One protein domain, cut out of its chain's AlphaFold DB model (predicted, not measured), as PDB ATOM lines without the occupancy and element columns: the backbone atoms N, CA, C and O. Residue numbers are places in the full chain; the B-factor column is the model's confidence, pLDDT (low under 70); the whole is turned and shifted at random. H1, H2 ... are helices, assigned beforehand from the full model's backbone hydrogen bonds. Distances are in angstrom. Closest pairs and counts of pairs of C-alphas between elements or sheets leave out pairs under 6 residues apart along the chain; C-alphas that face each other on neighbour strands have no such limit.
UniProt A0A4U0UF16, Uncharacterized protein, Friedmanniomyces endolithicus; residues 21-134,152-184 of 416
ATOM      1  N   SER A  21      18.009 -51.620  -9.828       79.88
ATOM      2  CA  SER A  21      19.387 -51.146  -9.800       79.88
ATOM      3  C   SER A  21      19.718 -50.192  -8.642       79.88
ATOM      4  O   SER A  21      20.851 -50.215  -8.166       79.88
ATOM      5  N   THR A  22      18.795 -49.327  -8.214       80.94
ATOM      6  CA  THR A  22      19.071 -48.256  -7.240       80.94
ATOM      7  C   THR A  22      19.111 -48.802  -5.813       80.94
ATOM      8  O   THR A  22      20.105 -48.622  -5.106       80.94
ATOM      9  N   SER A  23      18.080 -49.548  -5.411       83.06
ATOM     10  CA  SER A  23      18.043 -50.234  -4.114       83.06
ATOM     11  C   SER A  23      19.153 -51.281  -3.997       83.06
ATOM     12  O   SER A  23      19.825 -51.355  -2.970       83.06
ATOM     13  N   GLN A  24      19.437 -52.021  -5.075       87.12
ATOM     14  CA  GLN A  24      20.520 -53.003  -5.100       87.12
ATOM     15  C   GLN A  24      21.907 -52.355  -4.975       87.12
ATOM     16  O   GLN A  24      22.778 -52.910  -4.308       87.12
ATOM     17  N   ALA A  25      22.132 -51.176  -5.566       85.44
ATOM     18  CA  ALA A  25      23.396 -50.456  -5.414       85.44
ATOM     19  C   ALA A  25      23.635 -50.007  -3.963       85.44
ATOM     20  O   ALA A  25      24.733 -50.212  -3.440       85.44
ATOM     21  N   LEU A  26      22.613 -49.444  -3.300       85.38
ATOM     22  CA  LEU A  26      22.714 -49.053  -1.891       85.38
ATOM     23  C   LEU A  26      22.895 -50.283  -0.989       85.38
ATOM     24  O   LEU A  26      23.794 -50.288  -0.150       85.38
ATOM     25  N   SER A  27      22.108 -51.340  -1.211       88.56
ATOM     26  CA  SER A  27      22.206 -52.610  -0.479       88.56
ATOM     27  C   SER A  27      23.608 -53.217  -0.597       88.56
ATOM     28  O   SER A  27      24.257 -53.483   0.415       88.56
ATOM     29  N   ASN A  28      24.157 -53.326  -1.814       90.00
ATOM     30  CA  ASN A  28      25.522 -53.814  -2.040       90.00
ATOM     31  C   ASN A  28      26.568 -52.997  -1.269       90.00
ATOM     32  O   ASN A  28      27.534 -53.555  -0.746       90.00
ATOM     33  N   PHE A  29      26.383 -51.677  -1.195       88.12
ATOM     34  CA  PHE A  29      27.295 -50.808  -0.467       88.12
ATOM     35  C   PHE A  29      27.190 -51.015   1.045       88.12
ATOM     36  O   PHE A  29      28.214 -51.146   1.714       88.12
ATOM     37  N   VAL A  30      25.974 -51.105   1.584       86.75
ATOM     38  CA  VAL A  30      25.750 -51.402   3.003       86.75
ATOM     39  C   VAL A  30      26.340 -52.763   3.362       86.75
ATOM     40  O   VAL A  30      27.105 -52.858   4.319       86.75
ATOM     41  N   HIS A  31      26.122 -53.795   2.547       89.00
ATOM     42  CA  HIS A  31      26.759 -55.099   2.743       89.00
ATOM     43  C   HIS A  31      28.285 -55.033   2.712       89.00
ATOM     44  O   HIS A  31      28.932 -55.736   3.485       89.00
ATOM     45  N   ALA A  32      28.879 -54.187   1.869       86.75
ATOM     46  CA  ALA A  32      30.324 -53.976   1.864       86.75
ATOM     47  C   ALA A  32      30.812 -53.329   3.173       86.75
ATOM     48  O   ALA A  32      31.788 -53.798   3.755       86.75
ATOM     49  N   ILE A  33      30.100 -52.319   3.693       84.06
ATOM     50  CA  ILE A  33      30.404 -51.713   5.001       84.06
ATOM     51  C   ILE A  33      30.334 -52.769   6.106       84.06
ATOM     52  O   ILE A  33      31.237 -52.860   6.939       84.06
ATOM     53  N   LEU A  34      29.280 -53.583   6.106       86.25
ATOM     54  CA  LEU A  34      29.064 -54.609   7.122       86.25
ATOM     55  C   LEU A  34      30.073 -55.756   7.014       86.25
ATOM     56  O   LEU A  34      30.462 -56.316   8.037       86.25
ATOM     57  N   ARG A  35      30.528 -56.096   5.805       88.25
ATOM     58  CA  ARG A  35      31.576 -57.098   5.573       88.25
ATOM     59  C   ARG A  35      32.935 -56.617   6.078       88.25
ATOM     60  O   ARG A  35      33.618 -57.367   6.767       88.25
ATOM     61  N   ASP A  36      33.300 -55.375   5.773       83.69
ATOM     62  CA  ASP A  36      34.604 -54.803   6.133       83.69
ATOM     63  C   ASP A  36      34.802 -54.651   7.648       83.69
ATOM     64  O   ASP A  36      35.932 -54.720   8.131       83.69
ATOM     65  N   ASN A  37      33.711 -54.458   8.392       82.88
ATOM     66  CA  ASN A  37      33.727 -54.281   9.846       82.88
ATOM     67  C   ASN A  37      33.287 -55.548  10.603       82.88
ATOM     68  O   ASN A  37      32.724 -55.467  11.690       82.88
ATOM     69  N   GLY A  38      33.468 -56.731  10.004       76.44
ATOM     70  CA  GLY A  38      33.249 -58.009  10.691       76.44
ATOM     71  C   GLY A  38      31.798 -58.297  11.078       76.44
ATOM     72  O   GLY A  38      31.536 -59.225  11.839       76.44
ATOM     73  N   SER A  39      30.832 -57.545  10.542       76.50
ATOM     74  CA  SER A  39      29.425 -57.692  10.895       76.50
ATOM     75  C   SER A  39      29.179 -57.568  12.406       76.50
ATOM     76  O   SER A  39      28.286 -58.216  12.956       76.50
ATOM     77  N   GLU A  40      29.929 -56.712  13.091       86.69
ATOM     78  CA  GLU A  40      29.667 -56.418  14.497       86.69
ATOM     79  C   GLU A  40      28.252 -55.850  14.673       86.69
ATOM     80  O   GLU A  40      27.737 -55.139  13.806       86.69
ATOM     81  N   LEU A  41      27.579 -56.231  15.765       87.12
ATOM     82  CA  LEU A  41      26.207 -55.790  16.025       87.12
ATOM     83  C   LEU A  41      26.142 -54.261  16.090       87.12
ATOM     84  O   LEU A  41      25.288 -53.673  15.439       87.12
ATOM     85  N   ASP A  42      27.098 -53.648  16.783       88.38
ATOM     86  CA  ASP A  42      27.183 -52.208  17.018       88.38
ATOM     87  C   ASP A  42      27.311 -51.427  15.697       88.38
ATOM     88  O   ASP A  42      26.678 -50.392  15.510       88.38
ATOM     89  N   VAL A  43      28.049 -51.971  14.721       88.44
ATOM     90  CA  VAL A  43      28.164 -51.394  13.371       88.44
ATOM     91  C   VAL A  43      26.822 -51.439  12.645       88.44
ATOM     92  O   VAL A  43      26.438 -50.471  11.995       88.44
ATOM     93  N   VAL A  44      26.102 -52.557  12.735       89.81
ATOM     94  CA  VAL A  44      24.797 -52.710  12.073       89.81
ATOM     95  C   VAL A  44      23.759 -51.803  12.736       89.81
ATOM     96  O   VAL A  44      22.930 -51.221  12.040       89.81
ATOM     97  N   GLU A  45      23.811 -51.665  14.064       91.56
ATOM     98  CA  GLU A  45      22.931 -50.775  14.827       91.56
ATOM     99  C   GLU A  45      23.189 -49.314  14.460       91.56
ATOM    100  O   GLU A  45      22.236 -48.584  14.207       91.56
ATOM    101  N   GLU A  46      24.452 -48.913  14.315       91.75
ATOM    102  CA  GLU A  46      24.818 -47.563  13.884       91.75
ATOM    103  C   GLU A  46      24.404 -47.281  12.433       91.75
ATOM    104  O   GLU A  46      23.815 -46.239  12.163       91.75
ATOM    105  N   VAL A  47      24.645 -48.207  11.493       90.38
ATOM    106  CA  VAL A  47      24.179 -48.055  10.100       90.38
ATOM    107  C   VAL A  47      22.654 -47.929  10.059       90.38
ATOM    108  O   VAL A  47      22.130 -47.050   9.374       90.38
ATOM    109  N   GLY A  48      21.945 -48.777  10.809       90.81
ATOM    110  CA  GLY A  48      20.489 -48.735  10.913       90.81
ATOM    111  C   GLY A  48      19.982 -47.430  11.524       90.81
ATOM    112  O   GLY A  48      19.049 -46.842  10.985       90.81
ATOM    113  N   SER A  49      20.623 -46.947  12.593       92.00
ATOM    114  CA  SER A  49      20.292 -45.668  13.231       92.00
ATOM    115  C   SER A  49      20.482 -44.513  12.259       92.00
ATOM    116  O   SER A  49      19.551 -43.748  12.046       92.00
ATOM    117  N   MET A  50      21.643 -44.428  11.603       91.00
ATOM    118  CA  MET A  50      21.915 -43.361  10.646       91.00
ATOM    119  C   MET A  50      20.907 -43.344   9.508       91.00
ATOM    120  O   MET A  50      20.371 -42.287   9.203       91.00
ATOM    121  N   LEU A  51      20.637 -44.491   8.874       91.81
ATOM    122  CA  LEU A  51      19.647 -44.558   7.798       91.81
ATOM    123  C   LEU A  51      18.247 -44.193   8.309       91.81
ATOM    124  O   LEU A  51      17.532 -43.455   7.635       91.81
ATOM    125  N   GLY A  52      17.894 -44.640   9.517       92.56
ATOM    126  CA  GLY A  52      16.664 -44.258  10.205       92.56
ATOM    127  C   GLY A  52      16.547 -42.751  10.446       92.56
ATOM    128  O   GLY A  52      15.457 -42.211  10.288       92.56
ATOM    129  N   ASP A  53      17.657 -42.072  10.743       91.00
ATOM    130  CA  ASP A  53      17.725 -40.618  10.924       91.00
ATOM    131  C   ASP A  53      17.728 -39.855   9.589       91.00
ATOM    132  O   ASP A  53      17.107 -38.795   9.485       91.00
ATOM    133  N   MET A  54      18.381 -40.385   8.543       90.06
ATOM    134  CA  MET A  54      18.387 -39.764   7.208       90.06
ATOM    135  C   MET A  54      17.006 -39.813   6.562       90.06
ATOM    136  O   MET A  54      16.607 -38.877   5.879       90.06
ATOM    137  N   ARG A  55      16.269 -40.907   6.763       93.88
ATOM    138  CA  ARG A  55      14.994 -41.180   6.095       93.88
ATOM    139  C   ARG A  55      13.919 -40.103   6.292       93.88
ATOM    140  O   ARG A  55      13.361 -39.686   5.279       93.88
ATOM    141  N   PRO A  56      13.585 -39.635   7.513       93.19
ATOM    142  CA  PRO A  56      12.613 -38.557   7.684       93.19
ATOM    143  C   PRO A  56      13.098 -37.252   7.044       93.19
ATOM    144  O   PRO A  56      12.324 -36.602   6.359       93.19
ATOM    145  N   LEU A  57      14.389 -36.927   7.158       91.31
ATOM    146  CA  LEU A  57      14.962 -35.719   6.551       91.31
ATOM    147  C   LEU A  57      14.890 -35.749   5.022       91.31
ATOM    148  O   LEU A  57      14.528 -34.765   4.381       91.31
ATOM    149  N   MET A  58      15.213 -36.905   4.438       91.25
ATOM    150  CA  MET A  58      15.069 -37.155   3.010       91.25
ATOM    151  C   MET A  58      13.616 -37.029   2.580       91.25
ATOM    152  O   MET A  58      13.354 -36.387   1.570       91.25
ATOM    153  N   ARG A  59      12.685 -37.624   3.333       94.25
ATOM    154  CA  ARG A  59      11.254 -37.570   3.030       94.25
ATOM    155  C   ARG A  59      10.742 -36.138   3.043       94.25
ATOM    156  O   ARG A  59      10.206 -35.710   2.034       94.25
ATOM    157  N   ASP A  60      10.985 -35.394   4.114       92.56
ATOM    158  CA  ASP A  60      10.506 -34.016   4.249       92.56
ATOM    159  C   ASP A  60      11.064 -33.121   3.131       92.56
ATOM    160  O   ASP A  60      10.330 -32.351   2.508       92.56
ATOM    161  N   SER A  61      12.361 -33.259   2.820       92.00
ATOM    162  CA  SER A  61      12.994 -32.486   1.748       92.00
ATOM    163  C   SER A  61      12.488 -32.878   0.358       92.00
ATOM    164  O   SER A  61      12.308 -32.004  -0.488       92.00
ATOM    165  N   ILE A  62      12.273 -34.171   0.103       91.75
ATOM    166  CA  ILE A  62      11.767 -34.666  -1.180       91.75
ATOM    167  C   ILE A  62      10.303 -34.277  -1.364       91.75
ATOM    168  O   ILE A  62       9.951 -33.786  -2.430       91.75
ATOM    169  N   ASP A  63       9.466 -34.431  -0.341       93.00
ATOM    170  CA  ASP A  63       8.049 -34.072  -0.395       93.00
ATOM    171  C   ASP A  63       7.875 -32.567  -0.649       93.00
ATOM    172  O   ASP A  63       7.057 -32.175  -1.484       93.00
ATOM    173  N   SER A  64       8.702 -31.722  -0.017       93.25
ATOM    174  CA  SER A  64       8.733 -30.279  -0.296       93.25
ATOM    175  C   SER A  64       9.090 -29.989  -1.757       93.25
ATOM    176  O   SER A  64       8.393 -29.228  -2.423       93.25
ATOM    177  N   GLN A  65      10.142 -30.621  -2.282       90.75
ATOM    178  CA  GLN A  65      10.580 -30.417  -3.668       90.75
ATOM    179  C   GLN A  65       9.567 -30.943  -4.690       90.75
ATOM    180  O   GLN A  65       9.338 -30.320  -5.724       90.75
ATOM    181  N   VAL A  66       8.919 -32.071  -4.399       90.88
ATOM    182  CA  VAL A  66       7.832 -32.617  -5.218       90.88
ATOM    183  C   VAL A  66       6.643 -31.654  -5.235       90.88
ATOM    184  O   VAL A  66       6.076 -31.419  -6.301       90.88
ATOM    185  N   ALA A  67       6.285 -31.049  -4.099       92.44
ATOM    186  CA  ALA A  67       5.225 -30.045  -4.042       92.44
ATOM    187  C   ALA A  67       5.574 -28.779  -4.853       92.44
ATOM    188  O   ALA A  67       4.722 -28.246  -5.571       92.44
ATOM    189  N   ASP A  68       6.825 -28.320  -4.799       91.88
ATOM    190  CA  ASP A  68       7.285 -27.168  -5.584       91.88
ATOM    191  C   ASP A  68       7.296 -27.460  -7.096       91.88
ATOM    192  O   ASP A  68       6.857 -26.615  -7.883       91.88
ATOM    193  N   LEU A  69       7.685 -28.675  -7.509       90.00
ATOM    194  CA  LEU A  69       7.578 -29.137  -8.900       90.00
ATOM    195  C   LEU A  69       6.112 -29.204  -9.367       90.00
ATOM    196  O   LEU A  69       5.787 -28.751 -10.462       90.00
ATOM    197  N   GLN A  70       5.203 -29.735  -8.542       90.88
ATOM    198  CA  GLN A  70       3.776 -29.857  -8.883       90.88
ATOM    199  C   GLN A  70       3.071 -28.506  -9.008       90.88
ATOM    200  O   GLN A  70       2.159 -28.350  -9.819       90.88
ATOM    201  N   THR A  71       3.475 -27.533  -8.193       93.31
ATOM    202  CA  THR A  71       2.916 -26.176  -8.224       93.31
ATOM    203  C   THR A  71       3.564 -25.287  -9.286       93.31
ATOM    204  O   THR A  71       3.108 -24.160  -9.481       93.31
ATOM    205  N   GLY A  72       4.606 -25.770  -9.975       90.62
ATOM    206  CA  GLY A  72       5.380 -24.986 -10.939       90.62
ATOM    207  C   GLY A  72       6.186 -23.856 -10.294       90.62
ATOM    208  O   GLY A  72       6.556 -22.903 -10.973       90.62
ATOM    209  N   ARG A  73       6.438 -23.923  -8.979       91.00
ATOM    210  CA  ARG A  73       7.318 -22.973  -8.276       91.00
ATOM    211  C   ARG A  73       8.785 -23.191  -8.616       91.00
ATOM    212  O   ARG A  73       9.580 -22.261  -8.505       91.00
ATOM    213  N   GLN A  74       9.131 -24.414  -9.000       87.62
ATOM    214  CA  GLN A  74      10.476 -24.807  -9.372       87.62
ATOM    215  C   GLN A  74      10.419 -25.659 -10.642       87.62
ATOM    216  O   GLN A  74       9.603 -26.570 -10.738       87.62
ATOM    217  N   ASP A  75      11.302 -25.377 -11.602       84.56
ATOM    218  CA  ASP A  75      11.366 -26.122 -12.871       84.56
ATOM    219  C   ASP A  75      12.246 -27.377 -12.773       84.56
ATOM    220  O   ASP A  75      12.118 -28.323 -13.554       84.56
ATOM    221  N   SER A  76      13.195 -27.381 -11.833       86.69
ATOM    222  CA  SER A  76      14.101 -28.507 -11.627       86.69
ATOM    223  C   SER A  76      14.665 -28.558 -10.218       86.69
ATOM    224  O   SER A  76      14.987 -27.532  -9.614       86.69
ATOM    225  N   VAL A  77      14.840 -29.777  -9.723       87.00
ATOM    226  CA  VAL A  77      15.493 -30.037  -8.444       87.00
ATOM    227  C   VAL A  77      16.985 -30.242  -8.662       87.00
ATOM    228  O   VAL A  77      17.404 -31.098  -9.444       87.00
ATOM    229  N   ARG A  78      17.801 -29.487  -7.922       87.25
ATOM    230  CA  ARG A  78      19.254 -29.653  -7.932       87.25
ATOM    231  C   ARG A  78      19.683 -30.680  -6.897       87.25
ATOM    232  O   ARG A  78      19.233 -30.674  -5.752       87.25
ATOM    233  N   ARG A  79      20.634 -31.522  -7.299       87.69
ATOM    234  CA  ARG A  79      21.265 -32.512  -6.422       87.69
ATOM    235  C   ARG A  79      21.868 -31.861  -5.182       87.69
ATOM    236  O   ARG A  79      21.688 -32.368  -4.080       87.69
ATOM    237  N   ASP A  80      22.614 -30.781  -5.383       83.44
ATOM    238  CA  ASP A  80      23.433 -30.180  -4.332       83.44
ATOM    239  C   ASP A  80      22.558 -29.555  -3.233       83.44
ATOM    240  O   ASP A  80      22.884 -29.693  -2.057       83.44
ATOM    241  N   ASP A  81      21.399 -28.994  -3.594       85.50
ATOM    242  CA  ASP A  81      20.418 -28.459  -2.640       85.50
ATOM    243  C   ASP A  81      19.855 -29.573  -1.749       85.50
ATOM    244  O   ASP A  81      19.812 -29.448  -0.523       85.50
ATOM    245  N   LEU A  82      19.484 -30.703  -2.359       86.19
ATOM    246  CA  LEU A  82      18.948 -31.856  -1.640       86.19
ATOM    247  C   LEU A  82      20.014 -32.504  -0.744       86.19
ATOM    248  O   LEU A  82      19.763 -32.778   0.428       86.19
ATOM    249  N   GLN A  83      21.232 -32.688  -1.264       86.56
ATOM    250  CA  GLN A  83      22.359 -33.180  -0.473       86.56
ATOM    251  C   GLN A  83      22.639 -32.255   0.713       86.56
ATOM    252  O   GLN A  83      22.765 -32.737   1.834       86.56
ATOM    253  N   HIS A  84      22.697 -30.940   0.504       84.00
ATOM    254  CA  HIS A  84      22.969 -29.988   1.576       84.00
ATOM    255  C   HIS A  84      21.879 -30.001   2.656       84.00
ATOM    256  O   HIS A  84      22.205 -30.028   3.844       84.00
ATOM    257  N   ALA A  85      20.603 -30.064   2.259       83.56
ATOM    258  CA  ALA A  85      19.470 -30.125   3.181       83.56
ATOM    259  C   ALA A  85      19.517 -31.368   4.084       83.56
ATOM    260  O   ALA A  85      19.359 -31.262   5.301       83.56
ATOM    261  N   ILE A  86      19.788 -32.540   3.504       81.62
ATOM    262  CA  ILE A  86      19.828 -33.811   4.237       81.62
ATOM    263  C   ILE A  86      21.080 -33.878   5.117       81.62
ATOM    264  O   ILE A  86      21.023 -34.129   6.321       81.62
ATOM    265  N   PHE A  87      22.243 -33.637   4.519       81.00
ATOM    266  CA  PHE A  87      23.526 -33.902   5.151       81.00
ATOM    267  C   PHE A  87      23.968 -32.821   6.129       81.00
ATOM    268  O   PHE A  87      24.612 -33.149   7.128       81.00
ATOM    269  N   GLY A  88      23.580 -31.564   5.900       80.56
ATOM    270  CA  GLY A  88      23.838 -30.474   6.838       80.56
ATOM    271  C   GLY A  88      23.218 -30.740   8.212       80.56
ATOM    272  O   GLY A  88      23.833 -30.454   9.237       80.56
ATOM    273  N   GLN A  89      22.042 -31.374   8.249       80.81
ATOM    274  CA  GLN A  89      21.341 -31.685   9.496       80.81
ATOM    275  C   GLN A  89      21.889 -32.936  10.202       80.81
ATOM    276  O   GLN A  89      21.966 -32.971  11.431       80.81
ATOM    277  N   ILE A  90      22.316 -33.949   9.445       78.69
ATOM    278  CA  ILE A  90      22.869 -35.197  10.000       78.69
ATOM    279  C   ILE A  90      24.261 -34.972  10.590       78.69
ATOM    280  O   ILE A  90      24.574 -35.509  11.656       78.69
ATOM    281  N   ALA A  91      25.095 -34.162   9.928       72.94
ATOM    282  CA  ALA A  91      26.451 -33.873  10.386       72.94
ATOM    283  C   ALA A  91      26.473 -33.278  11.807       72.94
ATOM    284  O   ALA A  91      27.404 -33.546  12.561       72.94
ATOM    285  N   GLY A  92      25.427 -32.541  12.201       72.38
ATOM    286  CA  GLY A  92      25.279 -32.017  13.560       72.38
ATOM    287  C   GLY A  92      24.873 -33.059  14.611       72.38
ATOM    288  O   GLY A  92      25.204 -32.891  15.781       72.38
ATOM    289  N   ARG A  93      24.186 -34.148  14.229       72.19
ATOM    290  CA  ARG A  93      23.644 -35.145  15.178       72.19
ATOM    291  C   ARG A  93      24.635 -36.242  15.564       72.19
ATOM    292  O   ARG A  93      24.599 -36.713  16.694       72.19
ATOM    293  N   HIS A  94      25.542 -36.629  14.664       69.56
ATOM    294  CA  HIS A  94      26.445 -37.773  14.876       69.56
ATOM    295  C   HIS A  94      27.913 -37.388  15.149       69.56
ATOM    296  O   HIS A  94      28.811 -38.210  14.963       69.56
ATOM    297  N   GLN A  95      28.189 -36.163  15.608       65.88
ATOM    298  CA  GLN A  95      29.557 -35.711  15.924       65.88
ATOM    299  C   GLN A  95      30.175 -36.363  17.175       65.88
ATOM    300  O   GLN A  95      31.377 -36.244  17.397       65.88
ATOM    301  N   GLN A  96      29.398 -37.076  17.998       55.88
ATOM    302  CA  GLN A  96      29.896 -37.658  19.247       55.88
ATOM    303  C   GLN A  96      30.311 -39.129  19.065       55.88
ATOM    304  O   GLN A  96      29.471 -40.005  18.852       55.88
ATOM    305  N   GLY A  97      31.618 -39.397  19.153       58.81
ATOM    306  CA  GLY A  97      32.198 -40.742  19.285       58.81
ATOM    307  C   GLY A  97      33.147 -41.146  18.150       58.81
ATOM    308  O   GLY A  97      32.764 -41.181  16.987       58.81
ATOM    309  N   THR A  98      34.385 -41.507  18.503       68.19
ATOM    310  CA  THR A  98      35.467 -41.851  17.557       68.19
ATOM    311  C   THR A  98      35.400 -43.289  17.032       68.19
ATOM    312  O   THR A  98      35.922 -43.584  15.960       68.19
ATOM    313  N   LEU A  99      34.756 -44.200  17.767       75.06
ATOM    314  CA  LEU A  99      34.819 -45.642  17.491       75.06
ATOM    315  C   LEU A  99      34.095 -46.055  16.199       75.06
ATOM    316  O   LEU A  99      34.547 -46.962  15.508       75.06
ATOM    317  N   LEU A 100      33.015 -45.355  15.836       83.31
ATOM    318  CA  LEU A 100      32.188 -45.670  14.662       83.31
ATOM    319  C   LEU A 100      32.232 -44.585  13.579       83.31
ATOM    320  O   LEU A 100      31.487 -44.659  12.602       83.31
ATOM    321  N   GLU A 101      33.132 -43.608  13.698       84.38
ATOM    322  CA  GLU A 101      33.255 -42.492  12.753       84.38
ATOM    323  C   GLU A 101      33.458 -42.984  11.311       84.38
ATOM    324  O   GLU A 101      32.789 -42.524  10.389       84.38
ATOM    325  N   ASN A 102      34.293 -44.009  11.115       84.56
ATOM    326  CA  ASN A 102      34.520 -44.612   9.799       84.56
ATOM    327  C   ASN A 102      33.240 -45.242   9.222       84.56
ATOM    328  O   ASN A 102      32.929 -45.045   8.048       84.56
ATOM    329  N   THR A 103      32.467 -45.956  10.045       86.12
ATOM    330  CA  THR A 103      31.164 -46.507   9.643       86.12
ATOM    331  C   THR A 103      30.224 -45.382   9.238       86.12
ATOM    332  O   THR A 103      29.632 -45.452   8.164       86.12
ATOM    333  N   ARG A 104      30.166 -44.302  10.025       85.94
ATOM    334  CA  ARG A 104      29.317 -43.146   9.734       85.94
ATOM    335  C   ARG A 104      29.668 -42.481   8.413       85.94
ATOM    336  O   ARG A 104      28.806 -42.307   7.553       85.94
ATOM    337  N   THR A 105      30.950 -42.178   8.210       85.88
ATOM    338  CA  THR A 105      31.449 -41.608   6.953       85.88
ATOM    339  C   THR A 105      31.162 -42.531   5.773       85.88
ATOM    340  O   THR A 105      30.789 -42.067   4.700       85.88
ATOM    341  N   ARG A 106      31.303 -43.848   5.937       85.62
ATOM    342  CA  ARG A 106      31.016 -44.800   4.859       85.62
ATOM    343  C   ARG A 106      29.528 -44.875   4.533       85.62
ATOM    344  O   ARG A 106      29.203 -44.862   3.349       85.62
ATOM    345  N   THR A 107      28.647 -44.903   5.530       87.06
ATOM    346  CA  THR A 107      27.188 -44.873   5.331       87.06
ATOM    347  C   THR A 107      26.772 -43.591   4.621       87.06
ATOM    348  O   THR A 107      26.061 -43.638   3.623       87.06
ATOM    349  N   TYR A 108      27.310 -42.452   5.057       87.56
ATOM    350  CA  TYR A 108      27.137 -41.169   4.384       87.56
ATOM    351  C   TYR A 108      27.546 -41.233   2.909       87.56
ATOM    352  O   TYR A 108      26.758 -40.937   2.013       87.56
ATOM    353  N   MET A 109      28.765 -41.706   2.638       85.31
ATOM    354  CA  MET A 109      29.282 -41.829   1.277       85.31
ATOM    355  C   MET A 109      28.467 -42.809   0.427       85.31
ATOM    356  O   MET A 109      28.367 -42.607  -0.781       85.31
ATOM    357  N   ALA A 110      27.885 -43.851   1.029       85.62
ATOM    358  CA  ALA A 110      26.975 -44.779   0.359       85.62
ATOM    359  C   ALA A 110      25.756 -44.041  -0.195       85.62
ATOM    360  O   ALA A 110      25.438 -44.152  -1.379       85.62
ATOM    361  N   VAL A 111      25.125 -43.234   0.659       86.31
ATOM    362  CA  VAL A 111      23.956 -42.438   0.299       86.31
ATOM    363  C   VAL A 111      24.353 -41.380  -0.732       86.31
ATOM    364  O   VAL A 111      23.729 -41.307  -1.784       86.31
ATOM    365  N   CYS A 112      25.455 -40.643  -0.555       84.25
ATOM    366  CA  CYS A 112      25.934 -39.699  -1.578       84.25
ATOM    367  C   CYS A 112      26.190 -40.364  -2.937       84.25
ATOM    368  O   CYS A 112      25.876 -39.790  -3.979       84.25
ATOM    369  N   LYS A 113      26.760 -41.575  -2.949       84.62
ATOM    370  CA  LYS A 113      26.961 -42.345  -4.182       84.62
ATOM    371  C   LYS A 113      25.636 -42.727  -4.829       84.62
ATOM    372  O   LYS A 113      25.552 -42.669  -6.051       84.62
ATOM    373  N   LEU A 114      24.617 -43.052  -4.037       87.38
ATOM    374  CA  LEU A 114      23.265 -43.290  -4.533       87.38
ATOM    375  C   LEU A 114      22.705 -42.051  -5.232       87.38
ATOM    376  O   LEU A 114      22.247 -42.152  -6.366       87.38
ATOM    377  N   PHE A 115      22.813 -40.882  -4.591       84.19
ATOM    378  CA  PHE A 115      22.435 -39.606  -5.197       84.19
ATOM    379  C   PHE A 115      23.202 -39.377  -6.502       84.19
ATOM    380  O   PHE A 115      22.595 -39.097  -7.525       84.19
ATOM    381  N   ASN A 116      24.521 -39.565  -6.510       82.94
ATOM    382  CA  ASN A 116      25.354 -39.349  -7.699       82.94
ATOM    383  C   ASN A 116      25.107 -40.350  -8.836       82.94
ATOM    384  O   ASN A 116      25.441 -40.053  -9.980       82.94
ATOM    385  N   ALA A 117      24.564 -41.530  -8.536       81.69
ATOM    386  CA  ALA A 117      24.205 -42.518  -9.546       81.69
ATOM    387  C   ALA A 117      22.905 -42.155 -10.284       81.69
ATOM    388  O   ALA A 117      22.673 -42.662 -11.384       81.69
ATOM    389  N   GLN A 118      22.072 -41.285  -9.703       85.44
ATOM    390  CA  GLN A 118      20.861 -40.811 -10.361       85.44
ATOM    391  C   GLN A 118      21.175 -39.824 -11.481       85.44
ATOM    392  O   GLN A 118      22.167 -39.091 -11.455       85.44
ATOM    393  N   GLN A 119      20.300 -39.809 -12.479       83.31
ATOM    394  CA  GLN A 119      20.388 -38.871 -13.587       83.31
ATOM    395  C   GLN A 119      19.732 -37.557 -13.174       83.31
ATOM    396  O   GLN A 119      18.523 -37.408 -13.295       83.31
ATOM    397  N   TRP A 120      20.536 -36.623 -12.670       83.31
ATOM    398  CA  TRP A 120      20.059 -35.287 -12.322       83.31
ATOM    399  C   TRP A 120      19.901 -34.412 -13.569       83.31
ATOM    400  O   TRP A 120      20.684 -34.562 -14.515       83.31
ATOM    401  N   PRO A 121      18.931 -33.480 -13.577       80.38
ATOM    402  CA  PRO A 121      18.859 -32.446 -14.600       80.38
ATOM    403  C   PRO A 121      20.173 -31.659 -14.601       80.38
ATOM    404  O   PRO A 121      20.594 -31.158 -13.560       80.38
ATOM    405  N   VAL A 122      20.830 -31.571 -15.756       74.38
ATOM    406  CA  VAL A 122      22.012 -30.720 -15.922       74.38
ATOM    407  C   VAL A 122      21.512 -29.315 -16.218       74.38
ATOM    408  O   VAL A 122      20.742 -29.124 -17.160       74.38
ATOM    409  N   THR A 123      21.908 -28.338 -15.406       72.81
ATOM    410  CA  THR A 123      21.577 -26.939 -15.690       72.81
ATOM    411  C   THR A 123      22.613 -26.332 -16.636       72.81
ATOM    412  O   THR A 123      23.776 -26.734 -16.627       72.81
ATOM    413  N   GLU A 124      22.238 -25.315 -17.419       70.25
ATOM    414  CA  GLU A 124      23.204 -24.567 -18.249       70.25
ATOM    415  C   GLU A 124      24.367 -24.003 -17.410       70.25
ATOM    416  O   GLU A 124      25.499 -23.898 -17.881       70.25
ATOM    417  N   ALA A 125      24.110 -23.686 -16.136       70.06
ATOM    418  CA  ALA A 125      25.136 -23.254 -15.194       70.06
ATOM    419  C   ALA A 125      26.172 -24.358 -14.904       70.06
ATOM    420  O   ALA A 125      27.360 -24.052 -14.787       70.06
ATOM    421  N   ASP A 126      25.755 -25.623 -14.839       69.38
ATOM    422  CA  ASP A 126      26.648 -26.770 -14.636       69.38
ATOM    423  C   ASP A 126      27.481 -27.069 -15.887       69.38
ATOM    424  O   ASP A 126      28.658 -27.429 -15.783       69.38
ATOM    425  N   GLU A 127      26.908 -26.867 -17.076       71.94
ATOM    426  CA  GLU A 127      27.641 -26.957 -18.343       71.94
ATOM    427  C   GLU A 127      28.703 -25.854 -18.446       71.94
ATOM    428  O   GLU A 127      29.869 -26.130 -18.738       71.94
ATOM    429  N   LEU A 128      28.331 -24.612 -18.118       76.69
ATOM    430  CA  LEU A 128      29.248 -23.470 -18.072       76.69
ATOM    431  C   LEU A 128      30.343 -23.639 -17.013       76.69
ATOM    432  O   LEU A 128      31.479 -23.218 -17.233       76.69
ATOM    433  N   ALA A 129      30.029 -24.246 -15.866       74.19
ATOM    434  CA  ALA A 129      31.014 -24.563 -14.839       74.19
ATOM    435  C   ALA A 129      31.963 -25.678 -15.303       74.19
ATOM    436  O   ALA A 129      33.175 -25.552 -15.132       74.19
ATOM    437  N   SER A 130      31.437 -26.724 -15.945       70.06
ATOM    438  CA  SER A 130      32.220 -27.844 -16.487       70.06
ATOM    439  C   SER A 130      33.161 -27.407 -17.610       70.06
ATOM    440  O   SER A 130      34.285 -27.899 -17.695       70.06
ATOM    441  N   ALA A 131      32.751 -26.425 -18.420       73.44
ATOM    442  CA  ALA A 131      33.567 -25.845 -19.487       73.44
ATOM    443  C   ALA A 131      34.828 -25.117 -18.982       73.44
ATOM    444  O   ALA A 131      35.752 -24.890 -19.760       73.44
ATOM    445  N   ARG A 132      34.893 -24.757 -17.690       80.88
ATOM    446  CA  ARG A 132      36.086 -24.141 -17.078       80.88
ATOM    447  C   ARG A 132      37.162 -25.156 -16.705       80.88
ATOM    448  O   ARG A 132      38.291 -24.758 -16.427       80.88
ATOM    449  N   TYR A 133      36.821 -26.439 -16.672       80.25
ATOM    450  CA  TYR A 133      37.741 -27.512 -16.323       80.25
ATOM    451  C   TYR A 133      38.294 -28.171 -17.595       80.25
ATOM    452  O   TYR A 133      37.640 -28.197 -18.634       80.25
ATOM    453  N   GLY A 134      39.535 -28.658 -17.550       77.94
ATOM    454  CA  GLY A 134      40.164 -29.331 -18.693       77.94
ATOM    455  C   GLY A 134      39.770 -30.815 -18.784       77.94
ATOM    456  O   GLY A 134      39.384 -31.386 -17.770       77.94
ATOM    457  N   THR A 152      11.832 -34.393 -17.564       90.38
ATOM    458  CA  THR A 152      10.527 -33.789 -17.270       90.38
ATOM    459  C   THR A 152      10.293 -33.731 -15.756       90.38
ATOM    460  O   THR A 152      10.846 -34.566 -15.026       90.38
ATOM    461  N   PRO A 153       9.477 -32.788 -15.253       89.19
ATOM    462  CA  PRO A 153       9.135 -32.722 -13.833       89.19
ATOM    463  C   PRO A 153       8.592 -34.052 -13.295       89.19
ATOM    464  O   PRO A 153       8.953 -34.473 -12.199       89.19
ATOM    465  N   GLU A 154       7.801 -34.784 -14.085       89.38
ATOM    466  CA  GLU A 154       7.277 -36.102 -13.711       89.38
ATOM    467  C   GLU A 154       8.381 -37.147 -13.557       89.38
ATOM    468  O   GLU A 154       8.366 -37.931 -12.607       89.38
ATOM    469  N   ALA A 155       9.364 -37.140 -14.459       90.06
ATOM    470  CA  ALA A 155      10.521 -38.017 -14.354       90.06
ATOM    471  C   ALA A 155      11.378 -37.669 -13.123       90.06
ATOM    472  O   ALA A 155      11.850 -38.580 -12.440       90.06
ATOM    473  N   GLN A 156      11.533 -36.381 -12.796       90.50
ATOM    474  CA  GLN A 156      12.230 -35.945 -11.581       90.50
ATOM    475  C   GLN A 156      11.495 -36.402 -10.316       90.50
ATOM    476  O   GLN A 156      12.117 -36.987  -9.432       90.50
ATOM    477  N   MET A 157      10.172 -36.224 -10.245       91.06
ATOM    478  CA  MET A 157       9.364 -36.711  -9.120       91.06
ATOM    479  C   MET A 157       9.506 -38.229  -8.940       91.06
ATOM    480  O   MET A 157       9.743 -38.695  -7.825       91.06
ATOM    481  N   ALA A 158       9.435 -39.001 -10.029       90.75
ATOM    482  CA  ALA A 158       9.608 -40.454  -9.988       90.75
ATOM    483  C   ALA A 158      11.015 -40.869  -9.516       90.75
ATOM    484  O   ALA A 158      11.161 -41.821  -8.751       90.75
ATOM    485  N   MET A 159      12.057 -40.144  -9.933       92.88
ATOM    486  CA  MET A 159      13.428 -40.365  -9.465       92.88
ATOM    487  C   MET A 159      13.563 -40.102  -7.959       92.88
ATOM    488  O   MET A 159      14.160 -40.912  -7.249       92.88
ATOM    489  N   LEU A 160      12.998 -39.000  -7.456       91.88
ATOM    490  CA  LEU A 160      13.037 -38.672  -6.029       91.88
ATOM    491  C   LEU A 160      12.279 -39.711  -5.188       91.88
ATOM    492  O   LEU A 160      12.786 -40.165  -4.162       91.88
ATOM    493  N   GLN A 161      11.115 -40.164  -5.654       91.88
ATOM    494  CA  GLN A 161      10.369 -41.251  -5.010       91.88
ATOM    495  C   GLN A 161      11.167 -42.564  -5.010       91.88
ATOM    496  O   GLN A 161      11.285 -43.212  -3.972       91.88
ATOM    497  N   SER A 162      11.817 -42.905  -6.129       90.88
ATOM    498  CA  SER A 162      12.696 -44.078  -6.219       90.88
ATOM    499  C   SER A 162      13.873 -44.023  -5.236       90.88
ATOM    500  O   SER A 162      14.353 -45.079  -4.823       90.88
ATOM    501  N   LEU A 163      14.375 -42.835  -4.881       90.94
ATOM    502  CA  LEU A 163      15.428 -42.683  -3.873       90.94
ATOM    503  C   LEU A 163      14.912 -42.996  -2.466       90.94
ATOM    504  O   LEU A 163      15.597 -43.693  -1.716       90.94
ATOM    505  N   LEU A 164      13.712 -42.522  -2.119       91.75
ATOM    506  CA  LEU A 164      13.078 -42.835  -0.834       91.75
ATOM    507  C   LEU A 164      12.806 -44.329  -0.692       91.75
ATOM    508  O   LEU A 164      13.171 -44.920   0.320       91.75
ATOM    509  N   GLU A 165      12.241 -44.947  -1.728       92.31
ATOM    510  CA  GLU A 165      11.982 -46.387  -1.749       92.31
ATOM    511  C   GLU A 165      13.270 -47.209  -1.601       92.31
ATOM    512  O   GLU A 165      13.292 -48.213  -0.891       92.31
ATOM    513  N   ALA A 166      14.370 -46.774  -2.225       89.81
ATOM    514  CA  ALA A 166      15.660 -47.443  -2.088       89.81
ATOM    515  C   ALA A 166      16.208 -47.379  -0.654       89.81
ATOM    516  O   ALA A 166      16.777 -48.360  -0.177       89.81
ATOM    517  N   VAL A 167      16.034 -46.250   0.040       90.94
ATOM    518  CA  VAL A 167      16.446 -46.108   1.444       90.94
ATOM    519  C   VAL A 167      15.532 -46.913   2.370       90.94
ATOM    520  O   VAL A 167      16.048 -47.626   3.227       90.94
ATOM    521  N   ASP A 168      14.212 -46.868   2.166       92.81
ATOM    522  CA  ASP A 168      13.242 -47.659   2.935       92.81
ATOM    523  C   ASP A 168      13.547 -49.168   2.815       92.81
ATOM    524  O   ASP A 168      13.650 -49.857   3.831       92.81
ATOM    525  N   PHE A 169      13.824 -49.666   1.603       93.44
ATOM    526  CA  PHE A 169      14.225 -51.061   1.372       93.44
ATOM    527  C   PHE A 169      15.473 -51.460   2.175       93.44
ATOM    528  O   PHE A 169      15.513 -52.516   2.806       93.44
ATOM    529  N   VAL A 170      16.504 -50.613   2.176       91.19
ATOM    530  CA  VAL A 170      17.755 -50.915   2.885       91.19
ATOM    531  C   VAL A 170      17.581 -50.823   4.401       91.19
ATOM    532  O   VAL A 170      18.187 -51.610   5.126       91.19
ATOM    533  N   ILE A 171      16.727 -49.927   4.901       93.25
ATOM    534  CA  ILE A 171      16.367 -49.885   6.326       93.25
ATOM    535  C   ILE A 171      15.699 -51.195   6.750       93.25
ATOM    536  O   ILE A 171      16.076 -51.761   7.778       93.25
ATOM    537  N   GLU A 172      14.752 -51.707   5.960       93.88
ATOM    538  CA  GLU A 172      14.097 -52.992   6.233       93.88
ATOM    539  C   GLU A 172      15.096 -54.156   6.227       93.88
ATOM    540  O   GLU A 172      15.078 -55.007   7.122       93.88
ATOM    541  N   GLU A 173      16.023 -54.167   5.268       92.50
ATOM    542  CA  GLU A 173      17.075 -55.178   5.176       92.50
ATOM    543  C   GLU A 173      18.013 -55.151   6.399       92.50
ATOM    544  O   GLU A 173      18.283 -56.190   7.017       92.50
ATOM    545  N   VAL A 174      18.465 -53.959   6.805       91.69
ATOM    546  CA  VAL A 174      19.303 -53.769   7.998       91.69
ATOM    547  C   VAL A 174      18.541 -54.165   9.265       91.69
ATOM    548  O   VAL A 174      19.101 -54.851  10.124       91.69
ATOM    549  N   ALA A 175      17.253 -53.830   9.373       92.62
ATOM    550  CA  ALA A 175      16.404 -54.241  10.489       92.62
ATOM    551  C   ALA A 175      16.252 -55.770  10.571       92.62
ATOM    552  O   ALA A 175      16.352 -56.350  11.659       92.62
ATOM    553  N   GLY A 176      16.083 -56.446   9.429       92.88
ATOM    554  CA  GLY A 176      16.077 -57.908   9.343       92.88
ATOM    555  C   GLY A 176      17.392 -58.522   9.831       92.88
ATOM    556  O   GLY A 176      17.392 -59.474  10.620       92.88
ATOM    557  N   MET A 177      18.523 -57.928   9.444       90.56
ATOM    558  CA  MET A 177      19.846 -58.365   9.889       90.56
ATOM    559  C   MET A 177      20.063 -58.151  11.394       90.56
ATOM    560  O   MET A 177      20.590 -59.038  12.074       90.56
ATOM    561  N   LEU A 178      19.616 -57.016  11.937       91.31
ATOM    562  CA  LEU A 178      19.640 -56.735  13.375       91.31
ATOM    563  C   LEU A 178      18.816 -57.750  14.160       91.31
ATOM    564  O   LEU A 178      19.286 -58.291  15.164       91.31
ATOM    565  N   ALA A 179      17.607 -58.057  13.689       92.12
ATOM    566  CA  ALA A 179      16.753 -59.058  14.309       92.12
ATOM    567  C   ALA A 179      17.419 -60.445  14.314       92.12
ATOM    568  O   ALA A 179      17.388 -61.135  15.337       92.12
ATOM    569  N   ALA A 180      18.065 -60.842  13.214       90.25
ATOM    570  CA  ALA A 180      18.800 -62.102  13.125       90.25
ATOM    571  C   ALA A 180      19.996 -62.147  14.094       90.25
ATOM    572  O   ALA A 180      20.147 -63.114  14.844       90.25
ATOM    573  N   LYS A 181      20.803 -61.082  14.163       89.38
ATOM    574  CA  LYS A 181      21.962 -61.019  15.073       89.38
ATOM    575  C   LYS A 181      21.564 -61.001  16.543       89.38
ATOM    576  O   LYS A 181      22.165 -61.713  17.346       89.38
ATOM    577  N   ARG A 182      20.515 -60.257  16.907       90.81
ATOM    578  CA  ARG A 182      19.983 -60.253  18.280       90.81
ATOM    579  C   ARG A 182      19.454 -61.628  18.693       90.81
ATOM    580  O   ARG A 182      19.581 -61.993  19.858       90.81
ATOM    581  N   ARG A 183      18.906 -62.417  17.759       89.94
ATOM    582  CA  ARG A 183      18.506 -63.812  18.023       89.94
ATOM    583  C   ARG A 183      19.705 -64.723  18.276       89.94
ATOM    584  O   ARG A 183      19.631 -65.527  19.193       89.94
ATOM    585  N   LEU A 184      20.794 -64.569  17.520       87.06
ATOM    586  CA  LEU A 184      22.025 -65.349  17.717       87.06
ATOM    587  C   LEU A 184      22.743 -65.013  19.032       87.06
ATOM    588  O   LEU A 184      23.360 -65.887  19.628       87.06
TER     589      LEU A 184
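AT A GLANCE: This is residues 21 to 134 and 152 to 184 of the 416 residues of an uncharacterized protein of Friedmanniomyces endolithicus (UniProt A0A4U0UF16). Five helices make an up-and-down bundle: the two long ones, H2 and H6, run side by side in opposite ways, and H1, H4 and H3 cover one side of that pair, with H4 between H1 and H3. The short helix H5 and the residues after it, 124 to 134, stick out at one end of the bundle. You are looking at 147 printed residues with six named helices, H1 to H6 in chain order, and no named strand; the class is all helix. The whole is compact, with a radius of gyration of the C-alphas of 16.8 A, and spans 53 by 36 by 29 A.

HOW THE PARTS SIT: Begin at the longest helix, H6, residues 153 to 184. It touches H2, residues 41 to 70, at a shallow tilt of 18 degrees, opposite ways; look for their closest C-alphas at Val 66 and Met 157, 5.9 A apart. Residues 162 to 170 of H6 touch residues 22 to 27 of H1, residues 21 to 36, where the C-alphas of Ser 23 and Ala 166 come closest, at 4.2 A. H1 also touches H4, residues 101 to 117, opposite ways at a shallow tilt of 19 degrees, closest at the C-alphas of Phe 29 and Ala 110, 6.1 A apart. H4 touches H2 with residues 103 to 107 alone, the closest C-alphas being those of Val 47 and Thr 107, at 6.5 A. H2 and H3, residues 79 to 93, form a helical hairpin at a steep tilt of 41 degrees; their closest C-alphas, of Leu 57 and Ile 86, are 5.7 A apart, near the kink of 25 degrees in H2. H3 and H4, also a hairpin, only just touch, with 3 pairs of C-alphas within 8 A, the closest those of Arg 79 and Phe 115, at 7.3 A. H5, residues 124 to 130, touches no helix. Each O i to N i+4 pair is within hydrogen-bond range in H1, H4, H5 and H6, against 24 of 26 in H2 and 8 of 11 in H3.

IN THESE COORDINATES: Find C-alpha 153 at (9.135, -32.722, -13.833); from there H6 runs 47.2 A to C-alpha 184 at (22.025, -65.349, 17.717). H2 measures 42.4 A, H4 24.1 A, H1 22.3 A, H3 21.9 A and H5 9.8 A. H1 begins at C-alpha 21, (19.387, -51.146, -9.800).

THE WHOLE: The farthest C-alphas, of Arg 132 and Arg 183, are 55.8 A apart. Residues 135 to 151 are not printed, and C-alphas 134 and 152 are 30.0 A apart across this cut. Of the links printed whole, H1 to H2 is tight and the others are short. The mean pLDDT of the printed part is 85.7; look for values under 70 at residues 94 to 98 and 126.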